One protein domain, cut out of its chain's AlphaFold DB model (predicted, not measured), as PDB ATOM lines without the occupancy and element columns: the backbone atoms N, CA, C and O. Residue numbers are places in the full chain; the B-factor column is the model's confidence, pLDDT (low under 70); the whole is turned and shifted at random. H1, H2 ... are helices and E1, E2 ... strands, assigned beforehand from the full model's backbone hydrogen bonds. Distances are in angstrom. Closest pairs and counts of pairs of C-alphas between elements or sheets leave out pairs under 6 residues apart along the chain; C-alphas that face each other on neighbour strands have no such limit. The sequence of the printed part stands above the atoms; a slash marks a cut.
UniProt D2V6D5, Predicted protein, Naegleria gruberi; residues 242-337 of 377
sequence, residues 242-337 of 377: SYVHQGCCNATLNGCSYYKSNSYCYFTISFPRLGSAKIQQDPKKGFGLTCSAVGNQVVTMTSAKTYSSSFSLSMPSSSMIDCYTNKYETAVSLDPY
ATOM      1  N   SER A 242     200.687 207.005 175.784       65.12
ATOM      2  CA  SER A 242     200.004 207.692 176.885       65.12
ATOM      3  C   SER A 242     198.556 208.093 176.595       65.12
ATOM      4  O   SER A 242     197.824 208.394 177.534       65.12
ATOM      5  N   TYR A 243     198.128 208.130 175.327       75.38
ATOM      6  CA  TYR A 243     196.809 208.652 174.943       75.38
ATOM      7  C   TYR A 243     195.856 207.526 174.554       75.38
ATOM      8  O   TYR A 243     196.131 206.793 173.604       75.38
ATOM      9  N   VAL A 244     194.736 207.422 175.270       80.50
ATOM     10  CA  VAL A 244     193.677 206.427 175.077       80.50
ATOM     11  C   VAL A 244     192.545 207.028 174.247       80.50
ATOM     12  O   VAL A 244     191.760 207.859 174.714       80.50
ATOM     13  N   HIS A 245     192.437 206.557 173.012       83.06
ATOM     14  CA  HIS A 245     191.370 206.910 172.086       83.06
ATOM     15  C   HIS A 245     190.276 205.852 172.166       83.06
ATOM     16  O   HIS A 245     190.469 204.730 171.698       83.06
ATOM     17  N   GLN A 246     189.147 206.187 172.789       82.12
ATOM     18  CA  GLN A 246     188.079 205.221 173.050       82.12
ATOM     19  C   GLN A 246     187.156 205.059 171.840       82.12
ATOM     20  O   GLN A 246     186.580 206.036 171.363       82.12
ATOM     21  N   GLY A 247     186.997 203.824 171.358       81.94
ATOM     22  CA  GLY A 247     186.127 203.486 170.227       81.94
ATOM     23  C   GLY A 247     186.499 204.213 168.937       81.94
ATOM     24  O   GLY A 247     185.628 204.603 168.167       81.94
ATOM     25  N   CYS A 248     187.790 204.452 168.736       82.50
ATOM     26  CA  CYS A 248     188.315 205.389 167.750       82.50
ATOM     27  C   CYS A 248     189.105 204.721 166.633       82.50
ATOM     28  O   CYS A 248     189.155 205.225 165.509       82.50
ATOM     29  N   CYS A 249     189.760 203.612 166.962       86.38
ATOM     30  CA  CYS A 249     190.575 202.887 166.018       86.38
ATOM     31  C   CYS A 249     189.726 201.879 165.274       86.38
ATOM     32  O   CYS A 249     189.086 201.029 165.885       86.38
ATOM     33  N   ASN A 250     189.791 201.929 163.954       88.31
ATOM     34  CA  ASN A 250     189.302 200.853 163.122       88.31
ATOM     35  C   ASN A 250     190.445 199.859 162.903       88.31
ATOM     36  O   ASN A 250     191.424 200.171 162.216       88.31
ATOM     37  N   ALA A 251     190.326 198.683 163.515       86.50
ATOM     38  CA  ALA A 251     191.270 197.590 163.344       86.50
ATOM     39  C   ALA A 251     190.710 196.531 162.393       86.50
ATOM     40  O   ALA A 251     189.598 196.031 162.586       86.50
ATOM     41  N   THR A 252     191.509 196.165 161.394       88.31
ATOM     42  CA  THR A 252     191.227 195.089 160.445       88.31
ATOM     43  C   THR A 252     192.295 194.005 160.555       88.31
ATOM     44  O   THR A 252     193.493 194.277 160.647       88.31
ATOM     45  N   LEU A 253     191.867 192.743 160.591       86.75
ATOM     46  CA  LEU A 253     192.775 191.600 160.650       86.75
ATOM     47  C   LEU A 253     193.287 191.282 159.237       86.75
ATOM     48  O   LEU A 253     192.511 190.869 158.380       86.75
ATOM     49  N   ASN A 254     194.593 191.425 159.007       87.12
ATOM     50  CA  ASN A 254     195.223 191.095 157.721       87.12
ATOM     51  C   ASN A 254     195.582 189.608 157.592       87.12
ATOM     52  O   ASN A 254     195.910 189.144 156.503       87.12
ATOM     53  N   GLY A 255     195.564 188.870 158.701       85.44
ATOM     54  CA  GLY A 255     195.851 187.442 158.741       85.44
ATOM     55  C   GLY A 255     196.594 187.035 160.007       85.44
ATOM     56  O   GLY A 255     197.172 187.869 160.707       85.44
ATOM     57  N   CYS A 256     196.591 185.735 160.288       85.38
ATOM     58  CA  CYS A 256     197.355 185.139 161.377       85.38
ATOM     59  C   CYS A 256     198.274 184.043 160.836       85.38
ATOM     60  O   CYS A 256     197.848 183.190 160.060       85.38
ATOM     61  N   SER A 257     199.530 184.062 161.269       85.75
ATOM     62  CA  SER A 257     200.515 183.013 161.044       85.75
ATOM     63  C   SER A 257     200.670 182.186 162.314       85.75
ATOM     64  O   SER A 257     200.891 182.727 163.397       85.75
ATOM     65  N   TYR A 258     200.590 180.869 162.190       83.69
ATOM     66  CA  TYR A 258     200.746 179.945 163.309       83.69
ATOM     67  C   TYR A 258     202.154 179.352 163.262       83.69
ATOM     68  O   TYR A 258     202.494 178.644 162.316       83.69
ATOM     69  N   TYR A 259     202.989 179.641 164.264       78.06
ATOM     70  CA  TYR A 259     204.326 179.056 164.367       78.06
ATOM     71  C   TYR A 259     204.507 178.387 165.730       78.06
ATOM     72  O   TYR A 259     204.621 179.041 166.770       78.06
ATOM     73  N   LYS A 260     204.564 177.050 165.716       83.38
ATOM     74  CA  LYS A 260     204.654 176.194 166.911       83.38
ATOM     75  C   LYS A 260     203.484 176.428 167.883       83.38
ATOM     76  O   LYS A 260     202.357 176.067 167.568       83.38
ATOM     77  N   SER A 261     203.770 177.003 169.055       77.50
ATOM     78  CA  SER A 261     202.841 177.258 170.166       77.50
ATOM     79  C   SER A 261     202.361 178.712 170.231       77.50
ATOM     80  O   SER A 261     201.601 179.057 171.130       77.50
ATOM     81  N   ASN A 262     202.806 179.559 169.300       77.06
ATOM     82  CA  ASN A 262     202.448 180.971 169.256       77.06
ATOM     83  C   ASN A 262     201.733 181.278 167.937       77.06
ATOM     84  O   ASN A 262     202.179 180.873 166.858       77.06
ATOM     85  N   SER A 263     200.628 182.012 168.021       80.62
ATOM     86  CA  SER A 263     199.959 182.595 166.861       80.62
ATOM     87  C   SER A 263     200.338 184.070 166.753       80.62
ATOM     88  O   SER A 263     200.246 184.826 167.714       80.62
ATOM     89  N   TYR A 264     200.797 184.481 165.576       83.50
ATOM     90  CA  TYR A 264     201.142 185.862 165.252       83.50
ATOM     91  C   TYR A 264     200.058 186.421 164.344       83.50
ATOM     92  O   TYR A 264     199.928 185.967 163.211       83.50
ATOM     93  N   CYS A 265     199.279 187.387 164.813       83.88
ATOM     94  CA  CYS A 265     198.260 188.039 163.997       83.88
ATOM     95  C   CYS A 265     198.698 189.454 163.632       83.88
ATOM     96  O   CYS A 265     199.178 190.205 164.482       83.88
ATOM     97  N   TYR A 266     198.520 189.804 162.362       85.75
ATOM     98  CA  TYR A 266     198.809 191.128 161.833       85.75
ATOM     99  C   TYR A 266     197.512 191.920 161.733       85.75
ATOM    100  O   TYR A 266     196.571 191.504 161.055       85.75
ATOM    101  N   PHE A 267     197.479 193.073 162.387       85.12
ATOM    102  CA  PHE A 267     196.352 193.994 162.374       85.12
ATOM    103  C   PHE A 267     196.751 195.261 161.637       85.12
ATOM    104  O   PHE A 267     197.787 195.846 161.946       85.12
ATOM    105  N   THR A 268     195.920 195.708 160.703       87.44
ATOM    106  CA  THR A 268     195.975 197.086 160.219       87.44
ATOM    107  C   THR A 268     195.082 197.925 161.109       87.44
ATOM    108  O   THR A 268     193.884 197.682 161.205       87.44
ATOM    109  N   ILE A 269     195.661 198.914 161.769       86.25
ATOM    110  CA  ILE A 269     194.959 199.812 162.672       86.25
ATOM    111  C   ILE A 269     194.950 201.176 162.010       86.25
ATOM    112  O   ILE A 269     196.003 201.704 161.657       86.25
ATOM    113  N   SER A 270     193.761 201.731 161.834       87.00
ATOM    114  CA  SER A 270     193.563 203.063 161.279       87.00
ATOM    115  C   SER A 270     192.876 203.954 162.302       87.00
ATOM    116  O   SER A 270     191.905 203.539 162.935       87.00
ATOM    117  N   PHE A 271     193.389 205.167 162.491       86.12
ATOM    118  CA  PHE A 271     192.827 206.115 163.447       86.12
ATOM    119  C   PHE A 271     192.904 207.555 162.931       86.12
ATOM    120  O   PHE A 271     193.849 207.908 162.217       86.12
ATOM    121  N   PRO A 272     191.910 208.398 163.248       84.12
ATOM    122  CA  PRO A 272     191.938 209.804 162.875       84.12
ATOM    123  C   PRO A 272     192.900 210.572 163.788       84.12
ATOM    124  O   PRO A 272     192.764 210.514 165.009       84.12
ATOM    125  N   ARG A 273     193.840 211.332 163.216       83.19
ATOM    126  CA  ARG A 273     194.693 212.228 164.013       83.19
ATOM    127  C   ARG A 273     193.858 213.366 164.595       83.19
ATOM    128  O   ARG A 273     193.148 214.061 163.864       83.19
ATOM    129  N   LEU A 274     193.968 213.590 165.898       77.50
ATOM    130  CA  LEU A 274     193.377 214.740 166.583       77.50
ATOM    131  C   LEU A 274     194.289 215.972 166.515       77.50
ATOM    132  O   LEU A 274     193.807 217.107 166.578       77.50
ATOM    133  N   GLY A 275     195.597 215.754 166.364       75.81
ATOM    134  CA  GLY A 275     196.625 216.783 166.380       75.81
ATOM    135  C   GLY A 275     197.066 217.155 167.799       75.81
ATOM    136  O   GLY A 275     196.270 217.277 168.732       75.81
ATOM    137  N   SER A 276     198.367 217.411 167.957       70.62
ATOM    138  CA  SER A 276     199.001 217.693 169.253       70.62
ATOM    139  C   SER A 276     198.411 218.905 169.988       70.62
ATOM    140  O   SER A 276     198.379 218.914 171.217       70.62
ATOM    141  N   ALA A 277     197.905 219.906 169.259       69.69
ATOM    142  CA  ALA A 277     197.279 221.092 169.843       69.69
ATOM    143  C   ALA A 277     195.970 220.766 170.581       69.69
ATOM    144  O   ALA A 277     195.753 221.266 171.682       69.69
ATOM    145  N   LYS A 278     195.121 219.893 170.017       70.31
ATOM    146  CA  LYS A 278     193.870 219.482 170.673       70.31
ATOM    147  C   LYS A 278     194.119 218.543 171.841       70.31
ATOM    148  O   LYS A 278     193.464 218.667 172.867       70.31
ATOM    149  N   ILE A 279     195.103 217.659 171.709       70.25
ATOM    150  CA  ILE A 279     195.496 216.739 172.778       70.25
ATOM    151  C   ILE A 279     196.019 217.497 174.007       70.25
ATOM    152  O   ILE A 279     195.699 217.139 175.135       70.25
ATOM    153  N   GLN A 280     196.804 218.561 173.811       68.75
ATOM    154  CA  GLN A 280     197.306 219.375 174.925       68.75
ATOM    155  C   GLN A 280     196.219 220.218 175.599       68.75
ATOM    156  O   GLN A 280     196.352 220.556 176.772       68.75
ATOM    157  N   GLN A 281     195.162 220.563 174.863       69.06
ATOM    158  CA  GLN A 281     194.019 221.315 175.380       69.06
ATOM    159  C   GLN A 281     192.968 220.420 176.047       69.06
ATOM    160  O   GLN A 281     192.078 220.942 176.717       69.06
ATOM    161  N   ASP A 282     193.055 219.096 175.886       67.44
ATOM    162  CA  ASP A 282     192.121 218.170 176.513       67.44
ATOM    163  C   ASP A 282     192.317 218.153 178.041       67.44
ATOM    164  O   ASP A 282     193.380 217.742 178.527       67.44
ATOM    165  N   PRO A 283     191.297 218.537 178.833       66.69
ATOM    166  CA  PRO A 283     191.377 218.488 180.289       66.69
ATOM    167  C   PRO A 283     191.605 217.067 180.819       66.69
ATOM    168  O   PRO A 283     192.128 216.910 181.925       66.69
ATOM    169  N   LYS A 284     191.253 216.031 180.045       64.44
ATOM    170  CA  LYS A 284     191.477 214.629 180.419       64.44
ATOM    171  C   LYS A 284     192.863 214.114 180.041       64.44
ATOM    172  O   LYS A 284     193.156 212.951 180.320       64.44
ATOM    173  N   LYS A 285     193.723 214.956 179.452       64.06
ATOM    174  CA  LYS A 285     195.101 214.628 179.061       64.06
ATOM    175  C   LYS A 285     195.209 213.305 178.292       64.06
ATOM    176  O   LYS A 285     196.203 212.602 178.449       64.06
ATOM    177  N   GLY A 286     194.207 212.953 177.485       61.22
ATOM    178  CA  GLY A 286     194.235 211.713 176.716       61.22
ATOM    179  C   GLY A 286     193.414 210.549 177.226       61.22
ATOM    180  O   GLY A 286     193.459 209.502 176.592       61.22
ATOM    181  N   PHE A 287     192.678 210.675 178.328       63.62
ATOM    182  CA  PHE A 287     191.794 209.604 178.789       63.62
ATOM    183  C   PHE A 287     190.375 209.784 178.242       63.62
ATOM    184  O   PHE A 287     189.643 210.677 178.668       63.62
ATOM    185  N   GLY A 288     189.956 208.896 177.336       60.06
ATOM    186  CA  GLY A 288     188.582 208.885 176.822       60.06
ATOM    187  C   GLY A 288     188.283 210.051 175.888       60.06
ATOM    188  O   GLY A 288     187.241 210.704 176.005       60.06
ATOM    189  N   LEU A 289     189.227 210.325 174.987       67.44
ATOM    190  CA  LEU A 289     189.049 211.266 173.891       67.44
ATOM    191  C   LEU A 289     187.988 210.728 172.926       67.44
ATOM    192  O   LEU A 289     188.109 209.607 172.430       67.44
ATOM    193  N   THR A 290     186.954 211.527 172.652       67.62
ATOM    194  CA  THR A 290     185.993 211.229 171.588       67.62
ATOM    195  C   THR A 290     186.605 211.601 170.244       67.62
ATOM    196  O   THR A 290     187.063 212.729 170.039       67.62
ATOM    197  N   CYS A 291     186.611 210.658 169.304       69.81
ATOM    198  CA  CYS A 291     187.186 210.904 167.991       69.81
ATOM    199  C   CYS A 291     186.333 211.851 167.160       69.81
ATOM    200  O   CYS A 291     185.356 211.466 166.526       69.81
ATOM    201  N   SER A 292     186.747 213.113 167.137       63.94
ATOM    202  CA  SER A 292     186.308 214.091 166.154       63.94
ATOM    203  C   SER A 292     187.503 214.394 165.260       63.94
ATOM    204  O   SER A 292     188.390 215.160 165.640       63.94
ATOM    205  N   ALA A 293     187.558 213.723 164.106       59.25
ATOM    206  CA  ALA A 293     188.641 213.866 163.141       59.25
ATOM    207  C   ALA A 293     188.836 215.345 162.780       59.25
ATOM    208  O   ALA A 293     187.925 216.006 162.276       59.25
ATOM    209  N   VAL A 294     190.023 215.880 163.057       57.09
ATOM    210  CA  VAL A 294     190.369 217.260 162.710       57.09
ATOM    211  C   VAL A 294     191.078 217.220 161.375       57.09
ATOM    212  O   VAL A 294     192.300 217.158 161.292       57.09
ATOM    213  N   GLY A 295     190.276 217.206 160.318       59.78
ATOM    214  CA  GLY A 295     190.763 216.971 158.967       59.78
ATOM    215  C   GLY A 295     190.852 215.483 158.633       59.78
ATOM    216  O   GLY A 295     190.913 214.617 159.503       59.78
ATOM    217  N   ASN A 296     190.843 215.184 157.335       63.84
ATOM    218  CA  ASN A 296     190.805 213.823 156.785       63.84
ATOM    219  C   ASN A 296     192.132 213.047 156.957       63.84
ATOM    220  O   ASN A 296     192.450 212.184 156.144       63.84
ATOM    221  N   GLN A 297     192.946 213.366 157.969       75.81
ATOM    222  CA  GLN A 297     194.211 212.679 158.210       75.81
ATOM    223  C   GLN A 297     193.972 211.420 159.041       75.81
ATOM    224  O   GLN A 297     193.889 211.464 160.268       75.81
ATOM    225  N   VAL A 298     193.870 210.292 158.346       81.00
ATOM    226  CA  VAL A 298     193.857 208.958 158.949       81.00
ATOM    227  C   VAL A 298     195.276 208.407 158.915       81.00
ATOM    228  O   VAL A 298     195.904 208.369 157.857       81.00
ATOM    229  N   VAL A 299     195.790 207.994 160.070       80.69
ATOM    230  CA  VAL A 299     197.057 207.266 160.169       80.69
ATOM    231  C   VAL A 299     196.745 205.786 160.200       80.69
ATOM    232  O   VAL A 299     195.929 205.339 161.003       80.69
ATOM    233  N   THR A 300     197.413 205.042 159.327       81.50
ATOM    234  CA  THR A 300     197.280 203.593 159.217       81.50
ATOM    235  C   THR A 300     198.610 202.946 159.557       81.50
ATOM    236  O   THR A 300     199.635 203.294 158.973       81.50
ATOM    237  N   MET A 301     198.603 201.996 160.487       79.19
ATOM    238  CA  MET A 301     199.788 201.238 160.876       79.19
ATOM    239  C   MET A 301     199.485 199.753 160.964       79.19
ATOM    240  O   MET A 301     198.386 199.350 161.338       79.19
ATOM    241  N   THR A 302     200.491 198.942 160.665       81.25
ATOM    242  CA  THR A 302     200.419 197.496 160.846       81.25
ATOM    243  C   THR A 302     201.072 197.134 162.171       81.25
ATOM    244  O   THR A 302     202.256 197.401 162.366       81.25
ATOM    245  N   SER A 303     200.313 196.517 163.071       76.06
ATOM    246  CA  SER A 303     200.819 195.977 164.331       76.06
ATOM    247  C   SER A 303     200.763 194.454 164.308       76.06
ATOM    248  O   SER A 303     199.801 193.864 163.811       76.06
ATOM    249  N   ALA A 304     201.809 193.812 164.820       76.69
ATOM    250  CA  ALA A 304     201.880 192.365 164.955       76.69
ATOM    251  C   ALA A 304     201.712 191.999 166.427       76.69
ATOM    252  O   ALA A 304     202.495 192.436 167.271       76.69
ATOM    253  N   LYS A 305     200.712 191.173 166.733       75.81
ATOM    254  CA  LYS A 305     200.464 190.696 168.091       75.81
ATOM    255  C   LYS A 305     200.677 189.197 168.180       75.81
ATOM    256  O   LYS A 305     200.196 188.437 167.338       75.81
ATOM    257  N   THR A 306     201.406 188.792 169.214       73.62
ATOM    258  CA  THR A 306     201.661 187.383 169.512       73.62
ATOM    259  C   THR A 306     200.677 186.927 170.575       73.62
ATOM    260  O   THR A 306     200.596 187.528 171.643       73.62
ATOM    261  N   TYR A 307     199.944 185.860 170.294       73.00
ATOM    262  CA  TYR A 307     199.049 185.215 171.239       73.00
ATOM    263  C   TYR A 307     199.579 183.829 171.598       73.00
ATOM    264  O   TYR A 307     200.193 183.138 170.778       73.00
ATOM    265  N   SER A 308     199.333 183.414 172.840       67.81
ATOM    266  CA  SER A 308     199.540 182.031 173.253       67.81
ATOM    267  C   SER A 308     198.502 181.119 172.586       67.81
ATOM    268  O   SER A 308     197.410 181.556 172.216       67.81
ATOM    269  N   SER A 309     198.850 179.840 172.430       52.00
ATOM    270  CA  SER A 309     198.144 178.821 171.632       52.00
ATOM    271  C   SER A 309     196.645 178.609 171.899       52.00
ATOM    272  O   SER A 309     196.028 177.818 171.194       52.00
ATOM    273  N   SER A 310     196.042 179.250 172.900       56.22
ATOM    274  CA  SER A 310     194.631 179.081 173.274       56.22
ATOM    275  C   SER A 310     193.734 180.280 172.948       56.22
ATOM    276  O   SER A 310     192.575 180.295 173.363       56.22
ATOM    277  N   PHE A 311     194.221 181.287 172.219       52.09
ATOM    278  CA  PHE A 311     193.425 182.482 171.943       52.09
ATOM    279  C   PHE A 311     192.629 182.389 170.633       52.09
ATOM    280  O   PHE A 311     193.199 182.338 169.545       52.09
ATOM    281  N   SER A 312     191.300 182.434 170.735       51.66
ATOM    282  CA  SER A 312     190.400 182.652 169.601       51.66
ATOM    283  C   SER A 312     189.931 184.107 169.595       51.66
ATOM    284  O   SER A 312     189.082 184.490 170.405       51.66
ATOM    285  N   LEU A 313     190.462 184.925 168.686       58.22
ATOM    286  CA  LEU A 313     189.968 186.285 168.498       58.22
ATOM    287  C   LEU A 313     188.778 186.272 167.537       58.22
ATOM    288  O   LEU A 313     188.954 186.198 166.324       58.22
ATOM    289  N   SER A 314     187.561 186.356 168.073       53.66
ATOM    290  CA  SER A 314     186.375 186.640 167.262       53.66
ATOM    291  C   SER A 314     186.262 188.153 167.085       53.66
ATOM    292  O   SER A 314     185.554 188.824 167.834       53.66
ATOM    293  N   MET A 315     187.032 188.713 166.152       59.16
ATOM    294  CA  MET A 315     186.823 190.088 165.705       59.16
ATOM    295  C   MET A 315     186.053 190.066 164.380       59.16
ATOM    296  O   MET A 315     186.461 189.348 163.463       59.16
ATOM    297  N   PRO A 316     184.958 190.839 164.238       61.19
ATOM    298  CA  PRO A 316     184.426 191.136 162.917       61.19
ATOM    299  C   PRO A 316     185.519 191.822 162.086       61.19
ATOM    300  O   PRO A 316     186.411 192.469 162.633       61.19
ATOM    301  N   SER A 317     185.456 191.673 160.761       60.75
ATOM    302  CA  SER A 317     186.474 192.136 159.800       60.75
ATOM    303  C   SER A 317     186.909 193.600 159.970       60.75
ATOM    304  O   SER A 317     188.022 193.949 159.582       60.75
ATOM    305  N   SER A 318     186.066 194.424 160.589       63.56
ATOM    306  CA  SER A 318     186.399 195.738 161.131       63.56
ATOM    307  C   SER A 318     185.696 195.924 162.474       63.56
ATOM    308  O   SER A 318     184.477 195.738 162.556       63.56
ATOM    309  N   SER A 319     186.425 196.331 163.510       74.31
ATOM    310  CA  SER A 319     185.823 196.752 164.778       74.31
ATOM    311  C   SER A 319     186.401 198.087 165.225       74.31
ATOM    312  O   SER A 319     187.601 198.329 165.092       74.31
ATOM    313  N   MET A 320     185.518 198.950 165.730       78.31
ATOM    314  CA  MET A 320     185.918 200.162 166.436       78.31
ATOM    315  C   MET A 320     186.368 199.746 167.827       78.31
ATOM    316  O   MET A 320     185.566 199.238 168.613       78.31
ATOM    317  N   ILE A 321     187.654 199.918 168.101       83.50
ATOM    318  CA  ILE A 321     188.276 199.525 169.358       83.50
ATOM    319  C   ILE A 321     189.011 200.694 169.989       83.50
ATOM    320  O   ILE A 321     189.355 201.687 169.336       83.50
ATOM    321  N   ASP A 322     189.237 200.552 171.287       83.94
ATOM    322  CA  ASP A 322     190.115 201.438 172.025       83.94
ATOM    323  C   ASP A 322     191.549 201.215 171.553       83.94
ATOM    324  O   ASP A 322     191.986 200.081 171.334       83.94
ATOM    325  N   CYS A 323     192.284 202.304 171.391       82.19
ATOM    326  CA  CYS A 323     193.679 202.236 171.009       82.19
ATOM    327  C   CYS A 323     194.502 203.297 171.702       82.19
ATOM    328  O   CYS A 323     194.014 204.328 172.168       82.19
ATOM    329  N   TYR A 324     195.789 203.011 171.743       82.38
ATOM    330  CA  TYR A 324     196.766 203.792 172.454       82.38
ATOM    331  C   TYR A 324     197.638 204.469 171.401       82.38
ATOM    332  O   TYR A 324     198.165 203.790 170.522       82.38
ATOM    333  N   THR A 325     197.826 205.786 171.495       79.75
ATOM    334  CA  THR A 325     198.766 206.523 170.629       79.75
ATOM    335  C   THR A 325     199.783 207.329 171.428       79.75
ATOM    336  O   THR A 325     199.553 207.704 172.584       79.75
ATOM    337  N   ASN A 326     200.954 207.542 170.836       76.69
ATOM    338  CA  ASN A 326     201.956 208.419 171.427       76.69
ATOM    339  C   ASN A 326     201.520 209.891 171.306       76.69
ATOM    340  O   ASN A 326     200.595 210.237 170.573       76.69
ATOM    341  N   LYS A 327     202.225 210.797 171.991       74.56
ATOM    342  CA  LYS A 327     201.894 212.235 172.022       74.56
ATOM    343  C   LYS A 327     201.826 212.918 170.652       74.56
ATOM    344  O   LYS A 327     201.164 213.944 170.505       74.56
ATOM    345  N   TYR A 328     202.533 212.373 169.667       76.62
ATOM    346  CA  TYR A 328     202.600 212.910 168.309       76.62
ATOM    347  C   TYR A 328     201.635 212.227 167.333       76.62
ATOM    348  O   TYR A 328     201.576 212.628 166.164       76.62
ATOM    349  N   GLU A 329     200.894 211.218 167.800       76.94
ATOM    350  CA  GLU A 329     200.017 210.381 166.980       76.94
ATOM    351  C   GLU A 329     200.746 209.792 165.758       76.94
ATOM    352  O   GLU A 329     200.220 209.767 164.647       76.94
ATOM    353  N   THR A 330     202.001 209.378 165.945       78.38
ATOM    354  CA  THR A 330     202.828 208.727 164.915       78.38
ATOM    355  C   THR A 330     202.942 207.219 165.112       78.38
ATOM    356  O   THR A 330     203.342 206.523 164.185       78.38
ATOM    357  N   ALA A 331     202.594 206.725 166.301       76.31
ATOM    358  CA  ALA A 331     202.567 205.310 166.652       76.31
ATOM    359  C   ALA A 331     201.215 204.950 167.284       76.31
ATOM    360  O   ALA A 331     200.669 205.753 168.046       76.31
ATOM    361  N   VAL A 332     200.699 203.749 166.989       78.62
ATOM    362  CA  VAL A 332     199.473 203.195 167.588       78.62
ATOM    363  C   VAL A 332     199.692 201.761 168.069       78.62
ATOM    364  O   VAL A 332     200.333 200.958 167.391       78.62
ATOM    365  N   SER A 333     199.124 201.434 169.227       77.19
ATOM    366  CA  SER A 333     199.054 200.080 169.776       77.19
ATOM    367  C   SER A 333     197.621 199.742 170.171       77.19
ATOM    368  O   SER A 333     196.847 200.614 170.569       77.19
ATOM    369  N   LEU A 334     197.274 198.458 170.071       77.31
ATOM    370  CA  LEU A 334     196.027 197.919 170.626       77.31
ATOM    371  C   LEU A 334     196.173 197.529 172.086       77.31
ATOM    372  O   LEU A 334     195.176 197.411 172.792       77.31
ATOM    373  N   ASP A 335     197.411 197.316 172.522       72.12
ATOM    374  CA  ASP A 335     197.684 196.950 173.891       72.12
ATOM    375  C   ASP A 335     197.969 198.192 174.726       72.12
ATOM    376  O   ASP A 335     198.854 198.984 174.370       72.12
ATOM    377  N   PRO A 336     197.212 198.365 175.825       58.28
ATOM    378  CA  PRO A 336     197.551 199.334 176.837       58.28
ATOM    379  C   PRO A 336     198.907 198.933 177.402       58.28
ATOM    380  O   PRO A 336     199.022 197.868 177.999       58.28
ATOM    381  N   TYR A 337     199.879 199.828 177.279       60.06
ATOM    382  CA  TYR A 337     201.143 199.833 178.015       60.06
ATOM    383  C   TYR A 337     202.315 199.020 177.459       60.06
ATOM    384  O   TYR A 337     202.253 197.818 177.225       60.06
TER     385      TYR A 337
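What this domain is: This is residues 242 to 337 of the 377 residues of the protein "Predicted protein" of Naegleria gruberi (UniProt D2V6D5). Three long antiparallel strands, E1, E2 and E4, run side by side as a strongly twisted ribbon with E2 between the other two, and the turn of the E1 and E2 hairpin makes one end of the long axis. Near its start E1 bends sharply, and there E5 pairs along its other side, while the short strand E3 and, farther out, the small helix H1 lie toward the opposite end of the domain. The printed part has 96 residues, with five named strands and one named helix in the order E1, E2, H1, E3, E4, E5, and it is mostly strand. The sheet is branched and mixed, E1 and E3 being its parallel pair. The whole is compact, with a radius of gyration of the C-alphas of 14.4 A, but elongated, spanning 47 by 25 by 20 A.

How they stand to each other: E1, residues 243 to 259, has three neighbours. E2, residues 262 to 272, forms a hairpin with it over a tight link, antiparallel at 147 degrees between directions; the C-alphas of Cys 256 and Cys 265 face each other at 4.0 A, and N 252 and O 268 are within hydrogen-bond range at 2.8 A. On the other side of E2 is E4, residues 298 to 308, antiparallel at 159 degrees, with N 267 and O 303 at 2.8 A. E1 bends by 95 degrees at residue 246, and its pairing is staggered. E5, residues 319 to 325, is antiparallel to it beside residues 243 to 251, with N 245 and O 323 at 2.9 A. E3, residues 287 to 289, is parallel to it on the same side as E2, with N 288 and O 244 at 3.3 A. E3, E4 and E5 are edge strands. H1, residues 276 to 281, is not on the sheet and is only just apart from E1, the closest C-alphas being 8.5 A apart. In H1 every O i to N i+4 pair is within hydrogen-bond range.

Where its parts are: E1 begins at C-alpha 243, (196.809, 208.652, 174.943), and covers 32.3 A from first to last C-alpha. E2 covers 31.3 A, E4 31.0 A and E5 17.2 A. E3 measures 5.9 A and H1 8.7 A. C-alpha 281, where H1 ends, is at (194.019, 221.315, 175.380), and E5 ends at C-alpha 325, (198.766, 206.523, 170.629).

The domain as a whole: The C-alphas farthest apart are those of Lys 260 and Gln 281, at 47.1 A. The printed part has no cut, and no link between named elements is long. Residues 326 to 337 hold no named element, but residues 332 to 333 pair antiparallel with residues 324 to 325 of E5. The mean pLDDT of the printed part is 74.3; low-confidence stretches include residues 280 to 296 and 308 to 318.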